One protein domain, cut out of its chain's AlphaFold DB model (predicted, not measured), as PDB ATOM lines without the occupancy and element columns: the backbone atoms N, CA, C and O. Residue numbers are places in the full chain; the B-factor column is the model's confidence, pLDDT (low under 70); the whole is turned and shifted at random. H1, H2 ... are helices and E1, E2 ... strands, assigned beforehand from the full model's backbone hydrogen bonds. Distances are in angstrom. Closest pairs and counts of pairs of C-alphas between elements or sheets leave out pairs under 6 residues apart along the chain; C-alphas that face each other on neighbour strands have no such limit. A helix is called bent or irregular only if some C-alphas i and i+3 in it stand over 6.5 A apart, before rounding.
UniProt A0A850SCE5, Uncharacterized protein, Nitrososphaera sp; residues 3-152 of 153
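What this domain is: This is residues 3 to 152 of the 153 residues of an uncharacterized protein of Nitrososphaera sp (UniProt A0A850SCE5). A small three-stranded sheet near one end has H3 over one face; beyond H3, H4 crosses it, and the helical hairpin of H5 and H6 closes the other end. H2 packs on H3, and short H1 sits by edge strand E1. The printed part has 150 residues, with six named helices and three named strands in the order H1 H2 E1 E2 E3 H3 H4 H5 H6 along the chain; of the 85 residues in named elements helices hold 72 and strands 13, the class is mostly helix, and the mixed sheet has the order E1 E3 E2. The whole is compact, with a radius of gyration of the C-alphas of 15.2 A and spans of 45 by 33 by 26 A.

Where its parts are: H1, residues 6 to 11, begins at C-alpha 6 (70.771, 69.155, 164.309). H2 is residues 14 to 24, 15.2 A long. E1 is residues 35 to 39, 13.5 A; E2, 48 to 51; E3, 56 to 59. H3, 65 to 75, measures 15.9 A, and H4, 85 to 95, 15.3 A. H5, 114 to 135, measures 27.9 A; it is irregular, with C-alphas 119 and 122 8.0 A apart, and has a kink of 67 degrees near residue 121. H6, 141 to 151, is 15.9 A long and ends at C-alpha 151 (46.995, 93.135, 195.659).

How they stand to each other: E1 and E3 are parallel, with N 38 and O 57 2.8 A apart. The hairpin E2 and E3 is antiparallel, with N 51 and O 56 at 2.8 A. H3 makes two layers with the sheet, a helix on one face, at a height of 8.3 A over E3 and E2. H2 touches H3 at a steep tilt of 51 degrees, C-alphas 23 and 69 closest at 6.3 A. H3 touches H4 at a steep 65 degrees, C-alphas 69 and 92 closest at 5.1 A. H5, with residues 125 to 132 alone, touches H4 about perpendicular at 87 degrees, C-alphas 94 and 129 closest at 4.9 A. H6 touches H5, C-alphas 141 and 135 closest at 5.2 A, opposite ways at a shallow 33 degrees, only just short of steep. H1 is on the sheet but over none of its strands, C-alphas 8 and 39 closest at 4.7 A. Every O i to N i+4 pair is within hydrogen-bond range in H1, H2 and H4; in H3 6 of 7, H5 16 of 18 and H6 6 of 7.

The domain as a whole: The farthest C-alphas, Ala 10 and Thr 137, are 46.2 A apart. The printed part has no cut; the link H4 to H5, 18 residues, is long. No printed residue is under 70 in pLDDT.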
ATOM      1  N   ARG A   3      60.782  72.966 163.778       97.31
ATOM      2  CA  ARG A   3      61.879  72.008 163.566       97.31
ATOM      3  C   ARG A   3      63.000  72.231 164.579       97.31
ATOM      4  O   ARG A   3      63.427  73.362 164.798       97.31
ATOM      5  N   PHE A   4      63.538  71.162 165.153       98.12
ATOM      6  CA  PHE A   4      64.756  71.253 165.957       98.12
ATOM      7  C   PHE A   4      65.985  71.290 165.040       98.12
ATOM      8  O   PHE A   4      66.047  70.592 164.029       98.12
ATOM      9  N   THR A   5      66.982  72.112 165.370       97.69
ATOM     10  CA  THR A   5      68.263  72.073 164.646       97.69
ATOM     11  C   THR A   5      68.997  70.764 164.934       97.69
ATOM     12  O   THR A   5      68.759  70.129 165.956       97.69
ATOM     13  N   ARG A   6      69.967  70.377 164.095       97.25
ATOM     14  CA  ARG A   6      70.771  69.155 164.309       97.25
ATOM     15  C   ARG A   6      71.370  69.062 165.718       97.25
ATOM     16  O   ARG A   6      71.425  67.982 166.298       97.25
ATOM     17  N   VAL A   7      71.826  70.189 166.268       96.19
ATOM     18  CA  VAL A   7      72.403  70.237 167.621       96.19
ATOM     19  C   VAL A   7      71.320  70.059 168.685       96.19
ATOM     20  O   VAL A   7      71.548  69.357 169.664       96.19
ATOM     21  N   ALA A   8      70.139  70.650 168.490       96.38
ATOM     22  CA  ALA A   8      68.997  70.470 169.383       96.38
ATOM     23  C   ALA A   8      68.446  69.039 169.341       96.38
ATOM     24  O   ALA A   8      68.147  68.483 170.392       96.38
ATOM     25  N   GLU A   9      68.394  68.416 168.161       97.31
ATOM     26  CA  GLU A   9      67.981  67.017 168.005       97.31
ATOM     27  C   GLU A   9      68.856  66.058 168.815       97.31
ATOM     28  O   GLU A   9      68.337  65.142 169.450       97.31
ATOM     29  N   ALA A  10      70.171  66.292 168.830       96.06
ATOM     30  CA  ALA A  10      71.113  65.495 169.609       96.06
ATOM     31  C   ALA A  10      71.160  65.889 171.098       96.06
ATOM     32  O   ALA A  10      71.470  65.058 171.947       96.06
ATOM     33  N   GLY A  11      70.911  67.162 171.417       94.88
ATOM     34  CA  GLY A  11      71.093  67.718 172.759       94.88
ATOM     35  C   GLY A  11      69.860  67.660 173.664       94.88
ATOM     36  O   GLY A  11      70.001  67.748 174.886       94.88
ATOM     37  N   PHE A  12      68.656  67.536 173.102       97.88
ATOM     38  CA  PHE A  12      67.409  67.462 173.862       97.88
ATOM     39  C   PHE A  12      66.926  66.024 174.044       97.88
ATOM     40  O   PHE A  12      66.927  65.222 173.112       97.88
ATOM     41  N   SER A  13      66.428  65.715 175.245       97.56
ATOM     42  CA  SER A  13      65.704  64.465 175.486       97.56
ATOM     43  C   SER A  13      64.373  64.440 174.725       97.56
ATOM     44  O   SER A  13      63.814  65.489 174.393       97.56
ATOM     45  N   GLY A  14      63.834  63.238 174.485       97.69
ATOM     46  CA  GLY A  14      62.512  63.059 173.870       97.69
ATOM     47  C   GLY A  14      61.412  63.807 174.627       97.69
ATOM     48  O   GLY A  14      60.684  64.595 174.029       97.69
ATOM     49  N   ASP A  15      61.376  63.665 175.953       97.88
ATOM     50  CA  ASP A  15      60.398  64.342 176.815       97.88
ATOM     51  C   ASP A  15      60.491  65.866 176.732       97.88
ATOM     52  O   ASP A  15      59.477  66.566 176.741       97.88
ATOM     53  N   PHE A  16      61.709  66.410 176.635       97.94
ATOM     54  CA  PHE A  16      61.886  67.850 176.501       97.94
ATOM     55  C   PHE A  16      61.444  68.343 175.120       97.94
ATOM     56  O   PHE A  16      60.754  69.358 175.041       97.94
ATOM     57  N   LYS A  17      61.749  67.604 174.044       98.44
ATOM     58  CA  LYS A  17      61.222  67.910 172.703       98.44
ATOM     59  C   LYS A  17      59.693  67.894 172.693       98.44
ATOM     60  O   LYS A  17      59.084  68.845 172.209       98.44
ATOM     61  N   GLN A  18      59.072  66.889 173.310       98.25
ATOM     62  CA  GLN A  18      57.617  66.822 173.430       98.25
ATOM     63  C   GLN A  18      57.058  67.993 174.246       98.25
ATOM     64  O   GLN A  18      56.053  68.585 173.860       98.25
ATOM     65  N   LYS A  19      57.725  68.391 175.337       98.06
ATOM     66  CA  LYS A  19      57.357  69.590 176.104       98.06
ATOM     67  C   LYS A  19      57.361  70.841 175.222       98.06
ATOM     68  O   LYS A  19      56.406  71.608 175.281       98.06
ATOM     69  N   VAL A  20      58.403  71.041 174.410       98.44
ATOM     70  CA  VAL A  20      58.496  72.182 173.485       98.44
ATOM     71  C   VAL A  20      57.352  72.157 172.473       98.44
ATOM     72  O   VAL A  20      56.678  73.171 172.308       98.44
ATOM     73  N   LEU A  21      57.078  71.005 171.856       98.12
ATOM     74  CA  LEU A  21      55.990  70.855 170.884       98.12
ATOM     75  C   LEU A  21      54.607  71.107 171.505       98.12
ATOM     76  O   LEU A  21      53.788  71.792 170.900       98.12
ATOM     77  N   ASN A  22      54.372  70.631 172.731       97.94
ATOM     78  CA  ASN A  22      53.118  70.858 173.455       97.94
ATOM     79  C   ASN A  22      52.898  72.336 173.807       97.94
ATOM     80  O   ASN A  22      51.764  72.798 173.860       97.94
ATOM     81  N   VAL A  23      53.966  73.085 174.092       98.31
ATOM     82  CA  VAL A  23      53.845  74.535 174.297       98.31
ATOM     83  C   VAL A  23      53.645  75.235 172.955       98.31
ATOM     84  O   VAL A  23      52.773  76.090 172.852       98.31
ATOM     85  N   TYR A  24      54.387  74.844 171.915       98.12
ATOM     86  CA  TYR A  24      54.253  75.387 170.560       98.12
ATOM     87  C   TYR A  24      52.840  75.230 169.989       98.12
ATOM     88  O   TYR A  24      52.339  76.161 169.364       98.12
ATOM     89  N   SER A  25      52.144  74.121 170.260       97.38
ATOM     90  CA  SER A  25      50.765  73.925 169.790       97.38
ATOM     91  C   SER A  25      49.774  74.964 170.326       97.38
ATOM     92  O   SER A  25      48.688  75.102 169.773       97.38
ATOM     93  N   LEU A  26      50.133  75.714 171.374       97.75
ATOM     94  CA  LEU A  26      49.323  76.810 171.907       97.75
ATOM     95  C   LEU A  26      49.459  78.112 171.102       97.75
ATOM     96  O   LEU A  26      48.720  79.055 171.378       97.75
ATOM     97  N   PHE A  27      50.378  78.180 170.133       96.75
ATOM     98  CA  PHE A  27      50.668  79.348 169.295       96.75
ATOM     99  C   PHE A  27      50.226  79.083 167.846       96.75
ATOM    100  O   PHE A  27      51.078  78.865 166.981       96.75
ATOM    101  N   PRO A  28      48.908  79.059 167.561       95.25
ATOM    102  CA  PRO A  28      48.398  78.841 166.206       95.25
ATOM    103  C   PRO A  28      48.952  79.859 165.201       95.25
ATOM    104  O   PRO A  28      49.196  79.504 164.057       95.25
ATOM    105  N   GLU A  29      49.242  81.086 165.642       94.50
ATOM    106  CA  GLU A  29      49.812  82.150 164.809       94.50
ATOM    107  C   GLU A  29      51.196  81.801 164.237       94.50
ATOM    108  O   GLU A  29      51.611  82.408 163.263       94.50
ATOM    109  N   LEU A  30      51.906  80.837 164.835       94.00
ATOM    110  CA  LEU A  30      53.230  80.387 164.397       94.00
ATOM    111  C   LEU A  30      53.180  79.065 163.614       94.00
ATOM    112  O   LEU A  30      54.228  78.481 163.319       94.00
ATOM    113  N   GLN A  31      51.991  78.506 163.364       89.19
ATOM    114  CA  GLN A  31      51.862  77.193 162.721       89.19
ATOM    115  C   GLN A  31      52.157  77.240 161.224       89.19
ATOM    116  O   GLN A  31      52.777  76.298 160.715       89.19
ATOM    117  N   ASP A  32      51.824  78.354 160.577       86.88
ATOM    118  CA  ASP A  32      52.080  78.588 159.153       86.88
ATOM    119  C   ASP A  32      53.532  79.012 158.870       86.88
ATOM    120  O   ASP A  32      54.009  78.886 157.744       86.88
ATOM    121  N   ASP A  33      54.273  79.422 159.904       90.44
ATOM    122  CA  ASP A  33      55.665  79.855 159.789       90.44
ATOM    123  C   ASP A  33      56.663  78.698 159.959       90.44
ATOM    124  O   ASP A  33      56.446  77.736 160.710       90.44
ATOM    125  N   GLU A  34      57.820  78.802 159.304       92.62
ATOM    126  CA  GLU A  34      58.960  77.928 159.592       92.62
ATOM    127  C   GLU A  34      59.666  78.381 160.870       92.62
ATOM    128  O   GLU A  34      60.426  79.350 160.879       92.62
ATOM    129  N   ILE A  35      59.433  77.649 161.961       96.69
ATOM    130  CA  ILE A  35      60.059  77.934 163.251       96.69
ATOM    131  C   ILE A  35      61.210  76.965 163.487       96.69
ATOM    132  O   ILE A  35      61.046  75.748 163.389       96.69
ATOM    133  N   THR A  36      62.377  77.482 163.858       97.69
ATOM    134  CA  THR A  36      63.524  76.650 164.231       97.69
ATOM    135  C   THR A  36      63.827  76.758 165.720       97.69
ATOM    136  O   THR A  36      63.864  77.847 166.288       97.69
ATOM    137  N   CYS A  37      64.053  75.611 166.363       98.12
ATOM    138  CA  CYS A  37      64.445  75.519 167.763       98.12
ATOM    139  C   CYS A  37      65.898  75.041 167.872       98.12
ATOM    140  O   CYS A  37      66.221  73.877 167.628       98.12
ATOM    141  N   GLY A  38      66.784  75.962 168.234       97.56
ATOM    142  CA  GLY A  38      68.193  75.730 168.513       97.56
ATOM    143  C   GLY A  38      68.468  75.251 169.937       97.56
ATOM    144  O   GLY A  38      67.573  75.113 170.771       97.56
ATOM    145  N   PHE A  39      69.751  75.019 170.209       97.25
ATOM    146  CA  PHE A  39      70.244  74.475 171.469       97.25
ATOM    147  C   PHE A  39      71.164  75.469 172.170       97.25
ATOM    148  O   PHE A  39      72.129  75.953 171.574       97.25
ATOM    149  N   ILE A  40      70.914  75.717 173.451       96.88
ATOM    150  CA  ILE A  40      71.826  76.435 174.337       96.88
ATOM    151  C   ILE A  40      72.430  75.427 175.314       96.88
ATOM    152  O   ILE A  40      71.726  74.641 175.946       96.88
ATOM    153  N   ARG A  41      73.758  75.453 175.469       92.56
ATOM    154  CA  ARG A  41      74.450  74.576 176.423       92.56
ATOM    155  C   ARG A  41      74.021  74.884 177.858       92.56
ATOM    156  O   ARG A  41      73.940  76.051 178.251       92.56
ATOM    157  N   LYS A  42      73.820  73.828 178.650       88.94
ATOM    158  CA  LYS A  42      73.565  73.933 180.092       88.94
ATOM    159  C   LYS A  42      74.687  74.730 180.767       88.94
ATOM    160  O   LYS A  42      75.858  74.516 180.464       88.94
ATOM    161  N   GLY A  43      74.325  75.633 181.676       84.25
ATOM    162  CA  GLY A  43      75.283  76.491 182.386       84.25
ATOM    163  C   GLY A  43      75.620  77.796 181.658       84.25
ATOM    164  O   GLY A  43      76.338  78.630 182.204       84.25
ATOM    165  N   SER A  44      75.064  78.019 180.461       89.44
ATOM    166  CA  SER A  44      75.005  79.360 179.877       89.44
ATOM    167  C   SER A  44      74.186  80.301 180.772       89.44
ATOM    168  O   SER A  44      73.290  79.870 181.500       89.44
ATOM    169  N   ARG A  45      74.460  81.607 180.692       88.44
ATOM    170  CA  ARG A  45      73.668  82.633 181.392       88.44
ATOM    171  C   ARG A  45      72.250  82.776 180.827       88.44
ATOM    172  O   ARG A  45      71.367  83.236 181.539       88.44
ATOM    173  N   LEU A  46      72.041  82.405 179.563       90.38
ATOM    174  CA  LEU A  46      70.758  82.537 178.867       90.38
ATOM    175  C   LEU A  46      69.993  81.222 178.907       90.38
ATOM    176  O   LEU A  46      70.492  80.231 178.380       90.38
ATOM    177  N   LEU A  47      68.797  81.208 179.494       93.50
ATOM    178  CA  LEU A  47      67.920  80.027 179.497       93.50
ATOM    179  C   LEU A  47      67.195  79.841 178.158       93.50
ATOM    180  O   LEU A  47      66.973  78.710 177.730       93.50
ATOM    181  N   GLY A  48      66.887  80.947 177.489       95.62
ATOM    182  CA  GLY A  48      66.273  80.999 176.175       95.62
ATOM    183  C   GLY A  48      66.719  82.249 175.422       95.62
ATOM    184  O   GLY A  48      67.345  83.147 175.994       95.62
ATOM    185  N   THR A  49      66.487  82.258 174.115       96.38
ATOM    186  CA  THR A  49      66.565  83.463 173.287       96.38
ATOM    187  C   THR A  49      65.727  83.281 172.032       96.38
ATOM    188  O   THR A  49      65.614  82.166 171.514       96.38
ATOM    189  N   ALA A  50      65.214  84.384 171.500       95.81
ATOM    190  CA  ALA A  50      64.476  84.422 170.255       95.81
ATOM    191  C   ALA A  50      65.034  85.481 169.301       95.81
ATOM    192  O   ALA A  50      65.526  86.539 169.700       95.81
ATOM    193  N   ARG A  51      64.918  85.204 168.005       91.19
ATOM    194  CA  ARG A  51      65.213  86.130 166.912       91.19
ATOM    195  C   ARG A  51      63.953  86.294 166.068       91.19
ATOM    196  O   ARG A  51      63.794  85.602 165.059       91.19
ATOM    197  N   GLY A  52      63.083  87.212 166.501       75.50
ATOM    198  CA  GLY A  52      61.726  87.422 165.967       75.50
ATOM    199  C   GLY A  52      61.639  87.435 164.440       75.50
ATOM    200  O   GLY A  52      60.897  86.654 163.865       75.50
ATOM    201  N   TRP A  53      62.495  88.215 163.779       73.75
ATOM    202  CA  TRP A  53      62.519  88.362 162.314       73.75
ATOM    203  C   TRP A  53      62.895  87.099 161.529       73.75
ATOM    204  O   TRP A  53      62.707  87.054 160.321       73.75
ATOM    205  N   SER A  54      63.480  86.104 162.193       84.19
ATOM    206  CA  SER A  54      64.014  84.899 161.548       84.19
ATOM    207  C   SER A  54      63.266  83.618 161.921       84.19
ATOM    208  O   SER A  54      63.684  82.544 161.497       84.19
ATOM    209  N   GLY A  55      62.215  83.706 162.748       91.81
ATOM    210  CA  GLY A  55      61.473  82.527 163.211       91.81
ATOM    211  C   GLY A  55      62.334  81.560 164.031       91.81
ATOM    212  O   GLY A  55      62.161  80.346 163.958       91.81
ATOM    213  N   GLN A  56      63.319  82.062 164.782       96.50
ATOM    214  CA  GLN A  56      64.263  81.209 165.515       96.50
ATOM    215  C   GLN A  56      64.134  81.421 167.014       96.50
ATOM    216  O   GLN A  56      64.196  82.556 167.487       96.50
ATOM    217  N   ILE A  57      64.051  80.323 167.757       97.94
ATOM    218  CA  ILE A  57      64.276  80.292 169.202       97.94
ATOM    219  C   ILE A  57      65.455  79.372 169.508       97.94
ATOM    220  O   ILE A  57      65.772  78.472 168.735       97.94
ATOM    221  N   ALA A  58      66.107  79.552 170.646       97.88
ATOM    222  CA  ALA A  58      67.051  78.585 171.189       97.88
ATOM    223  C   ALA A  58      66.812  78.434 172.687       97.88
ATOM    224  O   ALA A  58      66.533  79.414 173.372       97.88
ATOM    225  N   LEU A  59      66.918  77.205 173.189       98.12
ATOM    226  CA  LEU A  59      66.572  76.870 174.570       98.12
ATOM    227  C   LEU A  59      67.702  76.091 175.236       98.12
ATOM    228  O   LEU A  59      68.361  75.265 174.597       98.12
ATOM    229  N   GLN A  60      67.904  76.311 176.533       97.44
ATOM    230  CA  GLN A  60      68.623  75.348 177.359       97.44
ATOM    231  C   GLN A  60      67.771  74.090 177.571       97.44
ATOM    232  O   GLN A  60      66.542  74.174 177.632       97.44
ATOM    233  N   PRO A  61      68.396  72.910 177.724       95.62
ATOM    234  CA  PRO A  61      67.660  71.705 178.071       95.62
ATOM    235  C   PRO A  61      66.974  71.865 179.435       95.62
ATOM    236  O   PRO A  61      67.552  72.413 180.373       95.62
ATOM    237  N   ASN A  62      65.766  71.310 179.558       93.94
ATOM    238  CA  ASN A  62      64.973  71.243 180.793       93.94
ATOM    239  C   ASN A  62      64.427  72.573 181.340       93.94
ATOM    240  O   ASN A  62      63.951  72.585 182.474       93.94
ATOM    241  N   VAL A  63      64.411  73.656 180.557       96.38
ATOM    242  CA  VAL A  63      63.677  74.873 180.958       96.38
ATOM    243  C   VAL A  63      62.172  74.603 181.153       96.38
ATOM    244  O   VAL A  63      61.626  73.593 180.672       96.38
ATOM    245  N   GLY A  64      61.508  75.480 181.912       96.75
ATOM    246  CA  GLY A  64      60.073  75.407 182.178       96.75
ATOM    247  C   GLY A  64      59.229  75.767 180.956       96.75
ATOM    248  O   GLY A  64      59.709  76.373 179.994       96.75
ATOM    249  N   ARG A  65      57.942  75.407 180.987       98.25
ATOM    250  CA  ARG A  65      56.987  75.769 179.924       98.25
ATOM    251  C   ARG A  65      56.827  77.280 179.810       98.25
ATOM    252  O   ARG A  65      56.645  77.776 178.701       98.25
ATOM    253  N   MET A  66      56.962  77.999 180.925       97.62
ATOM    254  CA  MET A  66      56.961  79.462 180.941       97.62
ATOM    255  C   MET A  66      58.094  80.052 180.092       97.62
ATOM    256  O   MET A  66      57.820  80.914 179.262       97.62
ATOM    257  N   THR A  67      59.337  79.568 180.224       97.75
ATOM    258  CA  THR A  67      60.453  80.019 179.370       97.75
ATOM    259  C   THR A  67      60.191  79.701 177.901       97.75
ATOM    260  O   THR A  67      60.372  80.560 177.049       97.75
ATOM    261  N   ILE A  68      59.721  78.489 177.588       98.50
ATOM    262  CA  ILE A  68      59.430  78.099 176.198       98.50
ATOM    263  C   ILE A  68      58.372  79.032 175.590       98.50
ATOM    264  O   ILE A  68      58.558  79.555 174.494       98.50
ATOM    265  N   ALA A  69      57.279  79.271 176.317       98.50
ATOM    266  CA  ALA A  69      56.206  80.157 175.884       98.50
ATOM    267  C   ALA A  69      56.680  81.612 175.750       98.50
ATOM    268  O   ALA A  69      56.257  82.307 174.829       98.50
ATOM    269  N   HIS A  70      57.571  82.067 176.636       98.25
ATOM    270  CA  HIS A  70      58.188  83.389 176.568       98.25
ATOM    271  C   HIS A  70      58.976  83.571 175.261       98.25
ATOM    272  O   HIS A  70      58.717  84.521 174.525       98.25
ATOM    273  N   GLU A  71      59.860  82.626 174.921       98.12
ATOM    274  CA  GLU A  71      60.651  82.702 173.683       98.12
ATOM    275  C   GLU A  71      59.786  82.615 172.420       98.12
ATOM    276  O   GLU A  71      60.022  83.335 171.453       98.12
ATOM    277  N   LEU A  72      58.738  81.788 172.421       97.88
ATOM    278  CA  LEU A  72      57.781  81.747 171.310       97.88
ATOM    279  C   LEU A  72      57.012  83.066 171.172       97.88
ATOM    280  O   LEU A  72      56.777  83.537 170.062       97.88
ATOM    281  N   THR A  73      56.668  83.707 172.290       97.75
ATOM    282  CA  THR A  73      55.955  84.991 172.286       97.75
ATOM    283  C   THR A  73      56.792  86.117 171.680       97.75
ATOM    284  O   THR A  73      56.231  87.012 171.048       97.75
ATOM    285  N   HIS A  74      58.123  86.064 171.790       97.56
ATOM    286  CA  HIS A  74      58.989  87.013 171.088       97.56
ATOM    287  C   HIS A  74      58.791  86.998 169.570       97.56
ATOM    288  O   HIS A  74      58.900  88.052 168.942       97.56
ATOM    289  N   LEU A  75      58.469  85.844 168.979       96.69
ATOM    290  CA  LEU A  75      58.219  85.739 167.540       96.69
ATOM    291  C   LEU A  75      56.929  86.458 167.110       96.69
ATOM    292  O   LEU A  75      56.803  86.847 165.957       96.69
ATOM    293  N   LEU A  76      56.001  86.690 168.043       95.50
ATOM    294  CA  LEU A  76      54.750  87.415 167.800       95.50
ATOM    295  C   LEU A  76      54.865  88.927 168.036       95.50
ATOM    296  O   LEU A  76      53.901  89.671 167.827       95.50
ATOM    297  N   GLN A  77      56.015  89.414 168.508       94.62
ATOM    298  CA  GLN A  77      56.177  90.838 168.782       94.62
ATOM    299  C   GLN A  77      56.136  91.664 167.498       94.62
ATOM    300  O   GLN A  77      56.789  91.344 166.513       94.62
ATOM    301  N   GLY A  78      55.360  92.748 167.525       89.94
ATOM    302  CA  GLY A  78      55.057  93.558 166.342       89.94
ATOM    303  C   GLY A  78      53.808  93.086 165.589       89.94
ATOM    304  O   GLY A  78      53.133  93.914 164.985       89.94
ATOM    305  N   ASN A  79      53.413  91.817 165.741       88.88
ATOM    306  CA  ASN A  79      52.203  91.225 165.163       88.88
ATOM    307  C   ASN A  79      51.166  90.923 166.256       88.88
ATOM    308  O   ASN A  79      50.897  89.783 166.620       88.88
ATOM    309  N   GLY A  80      50.586  91.984 166.823       88.56
ATOM    310  CA  GLY A  80      49.556  91.891 167.869       88.56
ATOM    311  C   GLY A  80      50.107  91.879 169.300       88.56
ATOM    312  O   GLY A  80      49.471  92.442 170.197       88.56
ATOM    313  N   VAL A  81      51.329  91.377 169.510       95.12
ATOM    314  CA  VAL A  81      52.020  91.428 170.811       95.12
ATOM    315  C   VAL A  81      52.965  92.641 170.880       95.12
ATOM    316  O   VAL A  81      53.756  92.861 169.963       95.12
ATOM    317  N   PRO A  82      52.924  93.472 171.944       95.38
ATOM    318  CA  PRO A  82      53.893  94.555 172.130       95.38
ATOM    319  C   PRO A  82      55.330  94.068 172.316       95.38
ATOM    320  O   PRO A  82      55.570  93.011 172.898       95.38
ATOM    321  N   HIS A  83      56.286  94.906 171.920       94.62
ATOM    322  CA  HIS A  83      57.696  94.687 172.230       94.62
ATOM    323  C   HIS A  83      57.991  94.797 173.738       94.62
ATOM    324  O   HIS A  83      57.370  95.584 174.458       94.62
ATOM    325  N   GLY A  84      58.992  94.036 174.188       95.62
ATOM    326  CA  GLY A  84      59.541  94.035 175.544       95.62
ATOM    327  C   GLY A  84      59.275  92.757 176.350       95.62
ATOM    328  O   GLY A  84      58.224  92.131 176.249       95.62
ATOM    329  N   GLU A  85      60.219  92.424 177.230       97.00
ATOM    330  CA  GLU A  85      60.226  91.200 178.050       97.00
ATOM    331  C   GLU A  85      58.973  91.023 178.917       97.00
ATOM    332  O   GLU A  85      58.414  89.935 179.038       97.00
ATOM    333  N   LYS A  86      58.486  92.118 179.518       97.56
ATOM    334  CA  LYS A  86      57.260  92.075 180.327       97.56
ATOM    335  C   LYS A  86      56.040  91.748 179.479       97.56
ATOM    336  O   LYS A  86      55.147  91.069 179.968       97.56
ATOM    337  N   ALA A  87      55.979  92.236 178.240       97.44
ATOM    338  CA  ALA A  87      54.894  91.871 177.343       97.44
ATOM    339  C   ALA A  87      54.976  90.379 176.997       97.44
ATOM    340  O   ALA A  87      53.955  89.706 177.102       97.44
ATOM    341  N   CYS A  88      56.172  89.847 176.715       97.69
ATOM    342  CA  CYS A  88      56.363  88.407 176.513       97.69
ATOM    343  C   CYS A  88      55.852  87.587 177.698       97.69
ATOM    344  O   CYS A  88      55.031  86.699 177.503       97.69
ATOM    345  N   ASP A  89      56.241  87.937 178.924       98.38
ATOM    346  CA  ASP A  89      55.767  87.246 180.125       98.38
ATOM    347  C   ASP A  89      54.243  87.282 180.283       98.38
ATOM    348  O   ASP A  89      53.636  86.268 180.617       98.38
ATOM    349  N   ILE A  90      53.614  88.440 180.054       98.56
ATOM    350  CA  ILE A  90      52.158  88.596 180.190       98.56
ATOM    351  C   ILE A  90      51.434  87.704 179.186       98.56
ATOM    352  O   ILE A  90      50.516  86.975 179.556       98.56
ATOM    353  N   TRP A  91      51.842  87.765 177.922       98.31
ATOM    354  CA  TRP A  91      51.180  87.043 176.842       98.31
ATOM    355  C   TRP A  91      51.445  85.539 176.913       98.31
ATOM    356  O   TRP A  91      50.509  84.754 176.776       98.31
ATOM    357  N   ALA A  92      52.671  85.129 177.235       98.38
ATOM    358  CA  ALA A  92      53.001  83.731 177.478       98.38
ATOM    359  C   ALA A  92      52.210  83.157 178.667       98.38
ATOM    360  O   ALA A  92      51.609  82.088 178.548       98.38
ATOM    361  N   LEU A  93      52.132  83.881 179.791       98.44
ATOM    362  CA  LEU A  93      51.381  83.430 180.965       98.44
ATOM    363  C   LEU A  93      49.868  83.368 180.694       98.44
ATOM    364  O   LEU A  93      49.201  82.425 181.123       98.44
ATOM    365  N   ALA A  94      49.319  84.347 179.972       98.25
ATOM    366  CA  ALA A  94      47.916  84.334 179.565       98.25
ATOM    367  C   ALA A  94      47.594  83.145 178.647       98.25
ATOM    368  O   ALA A  94      46.492  82.607 178.705       98.25
ATOM    369  N   ARG A  95      48.557  82.691 177.843       97.31
ATOM    370  CA  ARG A  95      48.370  81.606 176.876       97.31
ATOM    371  C   ARG A  95      48.477  80.211 177.484       97.31
ATOM    372  O   ARG A  95      47.740  79.314 177.085       97.31
ATOM    373  N   LEU A  96      49.358  80.021 178.464       98.12
ATOM    374  CA  LEU A  96      49.551  78.717 179.098       98.12
ATOM    375  C   LEU A  96      48.299  78.262 179.876       98.12
ATOM    376  O   LEU A  96      47.766  79.029 180.683       98.12
ATOM    377  N   PRO A  97      47.842  77.008 179.699       97.31
ATOM    378  CA  PRO A  97      46.866  76.365 180.573       97.31
ATOM    379  C   PRO A  97      47.305  76.348 182.044       97.31
ATOM    380  O   PRO A  97      48.495  76.394 182.361       97.31
ATOM    381  N   ARG A  98      46.341  76.270 182.969       94.94
ATOM    382  CA  ARG A  98      46.606  76.358 184.421       94.94
ATOM    383  C   ARG A  98      47.516  75.242 184.942       94.94
ATOM    384  O   ARG A  98      48.337  75.484 185.822       94.94
ATOM    385  N   ASP A  99      47.365  74.042 184.404       94.62
ATOM    386  CA  ASP A  99      48.163  72.850 184.704       94.62
ATOM    387  C   ASP A  99      49.586  72.915 184.121       94.62
ATOM    388  O   ASP A  99      50.476  72.200 184.578       94.62
ATOM    389  N   MET A 100      49.838  73.830 183.179       96.19
ATOM    390  CA  MET A 100      51.155  74.074 182.583       96.19
ATOM    391  C   MET A 100      51.966  75.181 183.276       96.19
ATOM    392  O   MET A 100      53.083  75.470 182.849       96.19
ATOM    393  N   LEU A 101      51.447  75.792 184.348       95.31
ATOM    394  CA  LEU A 101      52.107  76.875 185.093       95.31
ATOM    395  C   LEU A 101      53.181  76.341 186.059       95.31
ATOM    396  O   LEU A 101      52.998  76.348 187.283       95.31
ATOM    397  N   ASP A 102      54.284  75.851 185.495       92.12
ATOM    398  CA  ASP A 102      55.401  75.226 186.215       92.12
ATOM    399  C   ASP A 102      56.448  76.225 186.735       92.12
ATOM    400  O   ASP A 102      56.988  76.043 187.824       92.12
ATOM    401  N   GLU A 103      56.685  77.310 186.005       94.06
ATOM    402  CA  GLU A 103      57.679  78.329 186.334       94.06
ATOM    403  C   GLU A 103      57.055  79.729 186.427       94.06
ATOM    404  O   GLU A 103      56.092  80.066 185.738       94.06
ATOM    405  N   ARG A 104      57.615  80.559 187.312       95.62
ATOM    406  CA  ARG A 104      57.205  81.954 187.494       95.62
ATOM    407  C   ARG A 104      57.736  82.819 186.337       95.62
ATOM    408  O   ARG A 104      58.948  82.810 186.125       95.62
ATOM    409  N   PRO A 105      56.913  83.671 185.696       95.88
ATOM    410  CA  PRO A 105      57.389  84.637 184.699       95.88
ATOM    411  C   PRO A 105      58.392  85.627 185.319       95.88
ATOM    412  O   PRO A 105      58.056  86.386 186.238       95.88
ATOM    413  N   TYR A 106      59.647  85.581 184.864       94.50
ATOM    414  CA  TYR A 106      60.769  86.241 185.535       94.50
ATOM    415  C   TYR A 106      60.675  87.770 185.512       94.50
ATOM    416  O   TYR A 106      60.890  88.410 186.540       94.50
ATOM    417  N   TYR A 107      60.360  88.373 184.370       96.19
ATOM    418  CA  TYR A 107      60.355  89.824 184.185       96.19
ATOM    419  C   TYR A 107      59.100  90.488 184.746       96.19
ATOM    420  O   TYR A 107      59.169  91.608 185.265       96.19
ATOM    421  N   LEU A 108      57.955  89.809 184.665       96.88
ATOM    422  CA  LEU A 108      56.691  90.286 185.215       96.88
ATOM    423  C   LEU A 108      56.672  90.177 186.741       96.88
ATOM    424  O   LEU A 108      56.274  91.125 187.418       96.88
ATOM    425  N   LEU A 109      57.123  89.044 187.286       96.56
ATOM    426  CA  LEU A 109      56.985  88.708 188.705       96.56
ATOM    427  C   LEU A 109      58.331  88.561 189.419       96.56
ATOM    428  O   LEU A 109      58.418  87.848 190.415       96.56
ATOM    429  N   ARG A 110      59.377  89.269 188.973       93.94
ATOM    430  CA  ARG A 110      60.757  89.185 189.501       93.94
ATOM    431  C   ARG A 110      60.866  89.198 191.029       93.94
ATOM    432  O   ARG A 110      61.726  88.517 191.585       93.94
ATOM    433  N   HIS A 111      59.987  89.939 191.701       93.38
ATOM    434  CA  HIS A 111      59.976  90.117 193.157       93.38
ATOM    435  C   HIS A 111      59.147  89.074 193.927       93.38
ATOM    436  O   HIS A 111      59.080  89.133 195.149       93.38
ATOM    437  N   TRP A 112      58.473  88.140 193.253       96.06
ATOM    438  CA  TRP A 112      57.656  87.121 193.917       96.06
ATOM    439  C   TRP A 112      58.465  85.872 194.245       96.06
ATOM    440  O   TRP A 112      58.917  85.182 193.341       96.06
ATOM    441  N   HIS A 113      58.592  85.515 195.516       94.19
ATOM    442  CA  HIS A 113      59.181  84.227 195.886       94.19
ATOM    443  C   HIS A 113      58.310  83.046 195.416       94.19
ATOM    444  O   HIS A 113      57.127  83.219 195.106       94.19
ATOM    445  N   LEU A 114      58.899  81.846 195.365       93.25
ATOM    446  CA  LEU A 114      58.248  80.639 194.842       93.25
ATOM    447  C   LEU A 114      56.907  80.351 195.529       93.25
ATOM    448  O   LEU A 114      55.927  80.069 194.850       93.25
ATOM    449  N   GLU A 115      56.836  80.488 196.853       95.44
ATOM    450  CA  GLU A 115      55.604  80.248 197.612       95.44
ATOM    451  C   GLU A 115      54.455  81.163 197.156       95.44
ATOM    452  O   GLU A 115      53.355  80.694 196.854       95.44
ATOM    453  N   ARG A 116      54.730  82.468 197.024       96.19
ATOM    454  CA  ARG A 116      53.746  83.447 196.542       96.19
ATOM    455  C   ARG A 116      53.298  83.128 195.121       96.19
ATOM    456  O   ARG A 116      52.112  83.251 194.827       96.19
ATOM    457  N   TRP A 117      54.220  82.705 194.253       96.38
ATOM    458  CA  TRP A 117      53.887  82.251 192.902       96.38
ATOM    459  C   TRP A 117      52.948  81.046 192.924       96.38
ATOM    460  O   TRP A 117      51.872  81.115 192.337       96.38
ATOM    461  N   LEU A 118      53.309  79.973 193.627       95.38
ATOM    462  CA  LEU A 118      52.516  78.742 193.660       95.38
ATOM    463  C   LEU A 118      51.095  78.987 194.181       95.38
ATOM    464  O   LEU A 118      50.141  78.449 193.620       95.38
ATOM    465  N   ARG A 119      50.952  79.857 195.187       96.56
ATOM    466  CA  ARG A 119      49.657  80.257 195.751       96.56
ATOM    467  C   ARG A 119      48.788  81.056 194.775       96.56
ATOM    468  O   ARG A 119      47.571  80.907 194.788       96.56
ATOM    469  N   ASN A 120      49.401  81.905 193.948       97.56
ATOM    470  CA  ASN A 120      48.695  82.930 193.172       97.56
ATOM    471  C   ASN A 120      48.739  82.725 191.646       97.56
ATOM    472  O   ASN A 120      48.166  83.533 190.916       97.56
ATOM    473  N   ARG A 121      49.407  81.686 191.124       97.25
ATOM    474  CA  ARG A 121      49.638  81.488 189.675       97.25
ATOM    475  C   ARG A 121      48.361  81.501 188.833       97.25
ATOM    476  O   ARG A 121      48.342  82.061 187.741       97.25
ATOM    477  N   ALA A 122      47.279  80.945 189.371       97.12
ATOM    478  CA  ALA A 122      45.971  80.929 188.730       97.12
ATOM    479  C   ALA A 122      45.368  82.339 188.597       97.12
ATOM    480  O   ALA A 122      44.899  82.714 187.522       97.12
ATOM    481  N   GLN A 123      45.402  83.127 189.674       98.06
ATOM    482  CA  GLN A 123      44.939  84.513 189.676       98.06
ATOM    483  C   GLN A 123      45.844  85.394 188.809       98.06
ATOM    484  O   GLN A 123      45.344  86.203 188.034       98.06
ATOM    485  N   ALA A 124      47.164  85.209 188.881       98.19
ATOM    486  CA  ALA A 124      48.127  85.937 188.059       98.19
ATOM    487  C   ALA A 124      47.894  85.697 186.558       98.19
ATOM    488  O   ALA A 124      47.900  86.656 185.789       98.19
ATOM    489  N   LYS A 125      47.618  84.448 186.150       98.31
ATOM    490  CA  LYS A 125      47.200  84.119 184.779       98.31
ATOM    491  C   LYS A 125      45.930  84.863 184.377       98.31
ATOM    492  O   LYS A 125      45.933  85.527 183.345       98.31
ATOM    493  N   SER A 126      44.884  84.813 185.205       98.50
ATOM    494  CA  SER A 126      43.623  85.505 184.901       98.50
ATOM    495  C   SER A 126      43.804  87.019 184.775       98.50
ATOM    496  O   SER A 126      43.249  87.641 183.875       98.50
ATOM    497  N   LEU A 127      44.646  87.619 185.619       98.69
ATOM    498  CA  LEU A 127      44.990  89.032 185.493       98.69
ATOM    499  C   LEU A 127      45.757  89.330 184.199       98.69
ATOM    500  O   LEU A 127      45.544  90.389 183.617       98.69
ATOM    501  N   CYS A 128      46.617  88.425 183.723       98.56
ATOM    502  CA  CYS A 128      47.301  88.592 182.437       98.56
ATOM    503  C   CYS A 128      46.329  88.533 181.251       98.56
ATOM    504  O   CYS A 128      46.426  89.376 180.363       98.56
ATOM    505  N   GLU A 129      45.364  87.609 181.264       98.56
ATOM    506  CA  GLU A 129      44.281  87.546 180.265       98.56
ATOM    507  C   GLU A 129      43.482  88.858 180.246       98.56
ATOM    508  O   GLU A 129      43.320  89.484 179.199       98.56
ATOM    509  N   GLN A 130      43.073  89.349 181.419       98.50
ATOM    510  CA  GLN A 130      42.376  90.632 181.538       98.50
ATOM    511  C   GLN A 130      43.238  91.807 181.061       98.50
ATOM    512  O   GLN A 130      42.733  92.736 180.435       98.50
ATOM    513  N   ALA A 131      44.546  91.779 181.325       98.38
ATOM    514  CA  ALA A 131      45.458  92.831 180.895       98.38
ATOM    515  C   ALA A 131      45.529  92.933 179.361       98.38
ATOM    516  O   ALA A 131      45.639  94.042 178.833       98.38
ATOM    517  N   ILE A 132      45.443  91.804 178.651       97.69
ATOM    518  CA  ILE A 132      45.380  91.770 177.183       97.69
ATOM    519  C   ILE A 132      44.091  92.434 176.683       97.69
ATOM    520  O   ILE A 132      44.156  93.245 175.759       97.69
ATOM    521  N   GLU A 133      42.948  92.204 177.333       97.56
ATOM    522  CA  GLU A 133      41.703  92.902 176.980       97.56
ATOM    523  C   GLU A 133      41.771  94.404 177.288       97.56
ATOM    524  O   GLU A 133      41.442  95.230 176.435       97.56
ATOM    525  N   VAL A 134      42.301  94.793 178.456       97.69
ATOM    526  CA  VAL A 134      42.520  96.207 178.821       97.69
ATOM    527  C   VAL A 134      43.398  96.918 177.787       97.69
ATOM    528  O   VAL A 134      43.170  98.089 177.478       97.69
ATOM    529  N   ARG A 135      44.380  96.225 177.201       96.06
ATOM    530  CA  ARG A 135      45.266  96.783 176.169       96.06
ATOM    531  C   ARG A 135      44.503  97.305 174.949       96.06
ATOM    532  O   ARG A 135      44.991  98.229 174.297       96.06
ATOM    533  N   ARG A 136      43.332  96.745 174.622       94.31
ATOM    534  CA  ARG A 136      42.542  97.149 173.443       94.31
ATOM    535  C   ARG A 136      42.142  98.621 173.494       94.31
ATOM    536  O   ARG A 136      42.060  99.256 172.449       94.31
ATOM    537  N   THR A 137      41.962  99.169 174.695       95.75
ATOM    538  CA  THR A 137      41.574 100.571 174.916       95.75
ATOM    539  C   THR A 137      42.609 101.370 175.708       95.75
ATOM    540  O   THR A 137      42.621 102.595 175.634       95.75
ATOM    541  N   ASN A 138      43.521 100.714 176.432       93.31
ATOM    542  CA  ASN A 138      44.517 101.372 177.270       93.31
ATOM    543  C   ASN A 138      45.936 100.836 177.024       93.31
ATOM    544  O   ASN A 138      46.336  99.780 177.515       93.31
ATOM    545  N   ARG A 139      46.768 101.646 176.356       90.19
ATOM    546  CA  ARG A 139      48.183 101.323 176.089       90.19
ATOM    547  C   ARG A 139      49.036 101.162 177.358       90.19
ATOM    548  O   ARG A 139      50.113 100.580 177.289       90.19
ATOM    549  N   THR A 140      48.560 101.614 178.520       94.88
ATOM    550  CA  THR A 140      49.236 101.472 179.826       94.88
ATOM    551  C   THR A 140      48.809 100.225 180.616       94.88
ATOM    552  O   THR A 140      49.028 100.151 181.826       94.88
ATOM    553  N   TYR A 141      48.248  99.210 179.948       97.56
ATOM    554  CA  TYR A 141      47.773  97.959 180.558       97.56
ATOM    555  C   TYR A 141      48.780  97.271 181.503       97.56
ATOM    556  O   TYR A 141      48.380  96.713 182.520       97.56
ATOM    557  N   ILE A 142      50.093  97.369 181.249       97.25
ATOM    558  CA  ILE A 142      51.134  96.815 182.139       97.25
ATOM    559  C   ILE A 142      51.136  97.518 183.506       97.25
ATOM    560  O   ILE A 142      51.336  96.868 184.535       97.25
ATOM    561  N   LYS A 143      50.893  98.835 183.548       97.06
ATOM    562  CA  LYS A 143      50.787  99.603 184.800       97.06
ATOM    563  C   LYS A 143      49.541  99.188 185.577       97.06
ATOM    564  O   LYS A 143      49.629  98.987 186.788       97.06
ATOM    565  N   TRP A 144      48.417  99.016 184.877       97.81
ATOM    566  CA  TRP A 144      47.184  98.474 185.453       97.81
ATOM    567  C   TRP A 144      47.418  97.076 186.039       97.81
ATOM    568  O   TRP A 144      47.185  96.868 187.227       97.81
ATOM    569  N   LEU A 145      48.001  96.160 185.262       98.31
ATOM    570  CA  LEU A 145      48.299  94.795 185.696       98.31
ATOM    571  C   LEU A 145      49.230  94.783 186.911       98.31
ATOM    572  O   LEU A 145      48.990  94.073 187.882       98.31
ATOM    573  N   SER A 146      50.264  95.627 186.906       97.25
ATOM    574  CA  SER A 146      51.188  95.762 188.037       97.25
ATOM    575  C   SER A 146      50.491  96.260 189.310       97.25
ATOM    576  O   SER A 146      50.941  95.962 190.416       97.25
ATOM    577  N   ALA A 147      49.417  97.049 189.197       97.12
ATOM    578  CA  ALA A 147      48.606  97.437 190.348       97.12
ATOM    579  C   ALA A 147      47.764  96.263 190.866       97.12
ATOM    580  O   ALA A 147      47.749  96.044 192.074       97.12
ATOM    581  N   GLN A 148      47.153  95.477 189.975       98.25
ATOM    582  CA  GLN A 148      46.358  94.300 190.348       98.25
ATOM    583  C   GLN A 148      47.215  93.206 190.998       98.25
ATOM    584  O   GLN A 148      46.897  92.721 192.080       98.25
ATOM    585  N   LEU A 149      48.362  92.872 190.399       97.69
ATOM    586  CA  LEU A 149      49.286  91.863 190.930       97.69
ATOM    587  C   LEU A 149      49.807  92.225 192.328       97.69
ATOM    588  O   LEU A 149      50.042  91.340 193.146       97.69
ATOM    589  N   ARG A 150      49.961  93.518 192.644       95.56
ATOM    590  CA  ARG A 150      50.370  93.956 193.988       95.56
ATOM    591  C   ARG A 150      49.339  93.633 195.070       95.56
ATOM    592  O   ARG A 150      49.743  93.499 196.221       95.56
ATOM    593  N   GLN A 151      48.064  93.478 194.714       95.88
ATOM    594  CA  GLN A 151      46.995  93.135 195.659       95.88
ATOM    595  C   GLN A 151      46.974  91.643 196.021       95.88
ATOM    596  O   GLN A 151      46.428  91.277 197.059       95.88
ATOM    597  N   LEU A 152      47.584  90.781 195.201       94.88
ATOM    598  CA  LEU A 152      47.691  89.351 195.487       94.88
ATOM    599  C   LEU A 152      48.731  89.120 196.589       94.88
ATOM    600  O   LEU A 152      49.901  89.454 196.391       94.88
TER     601      LEU A 152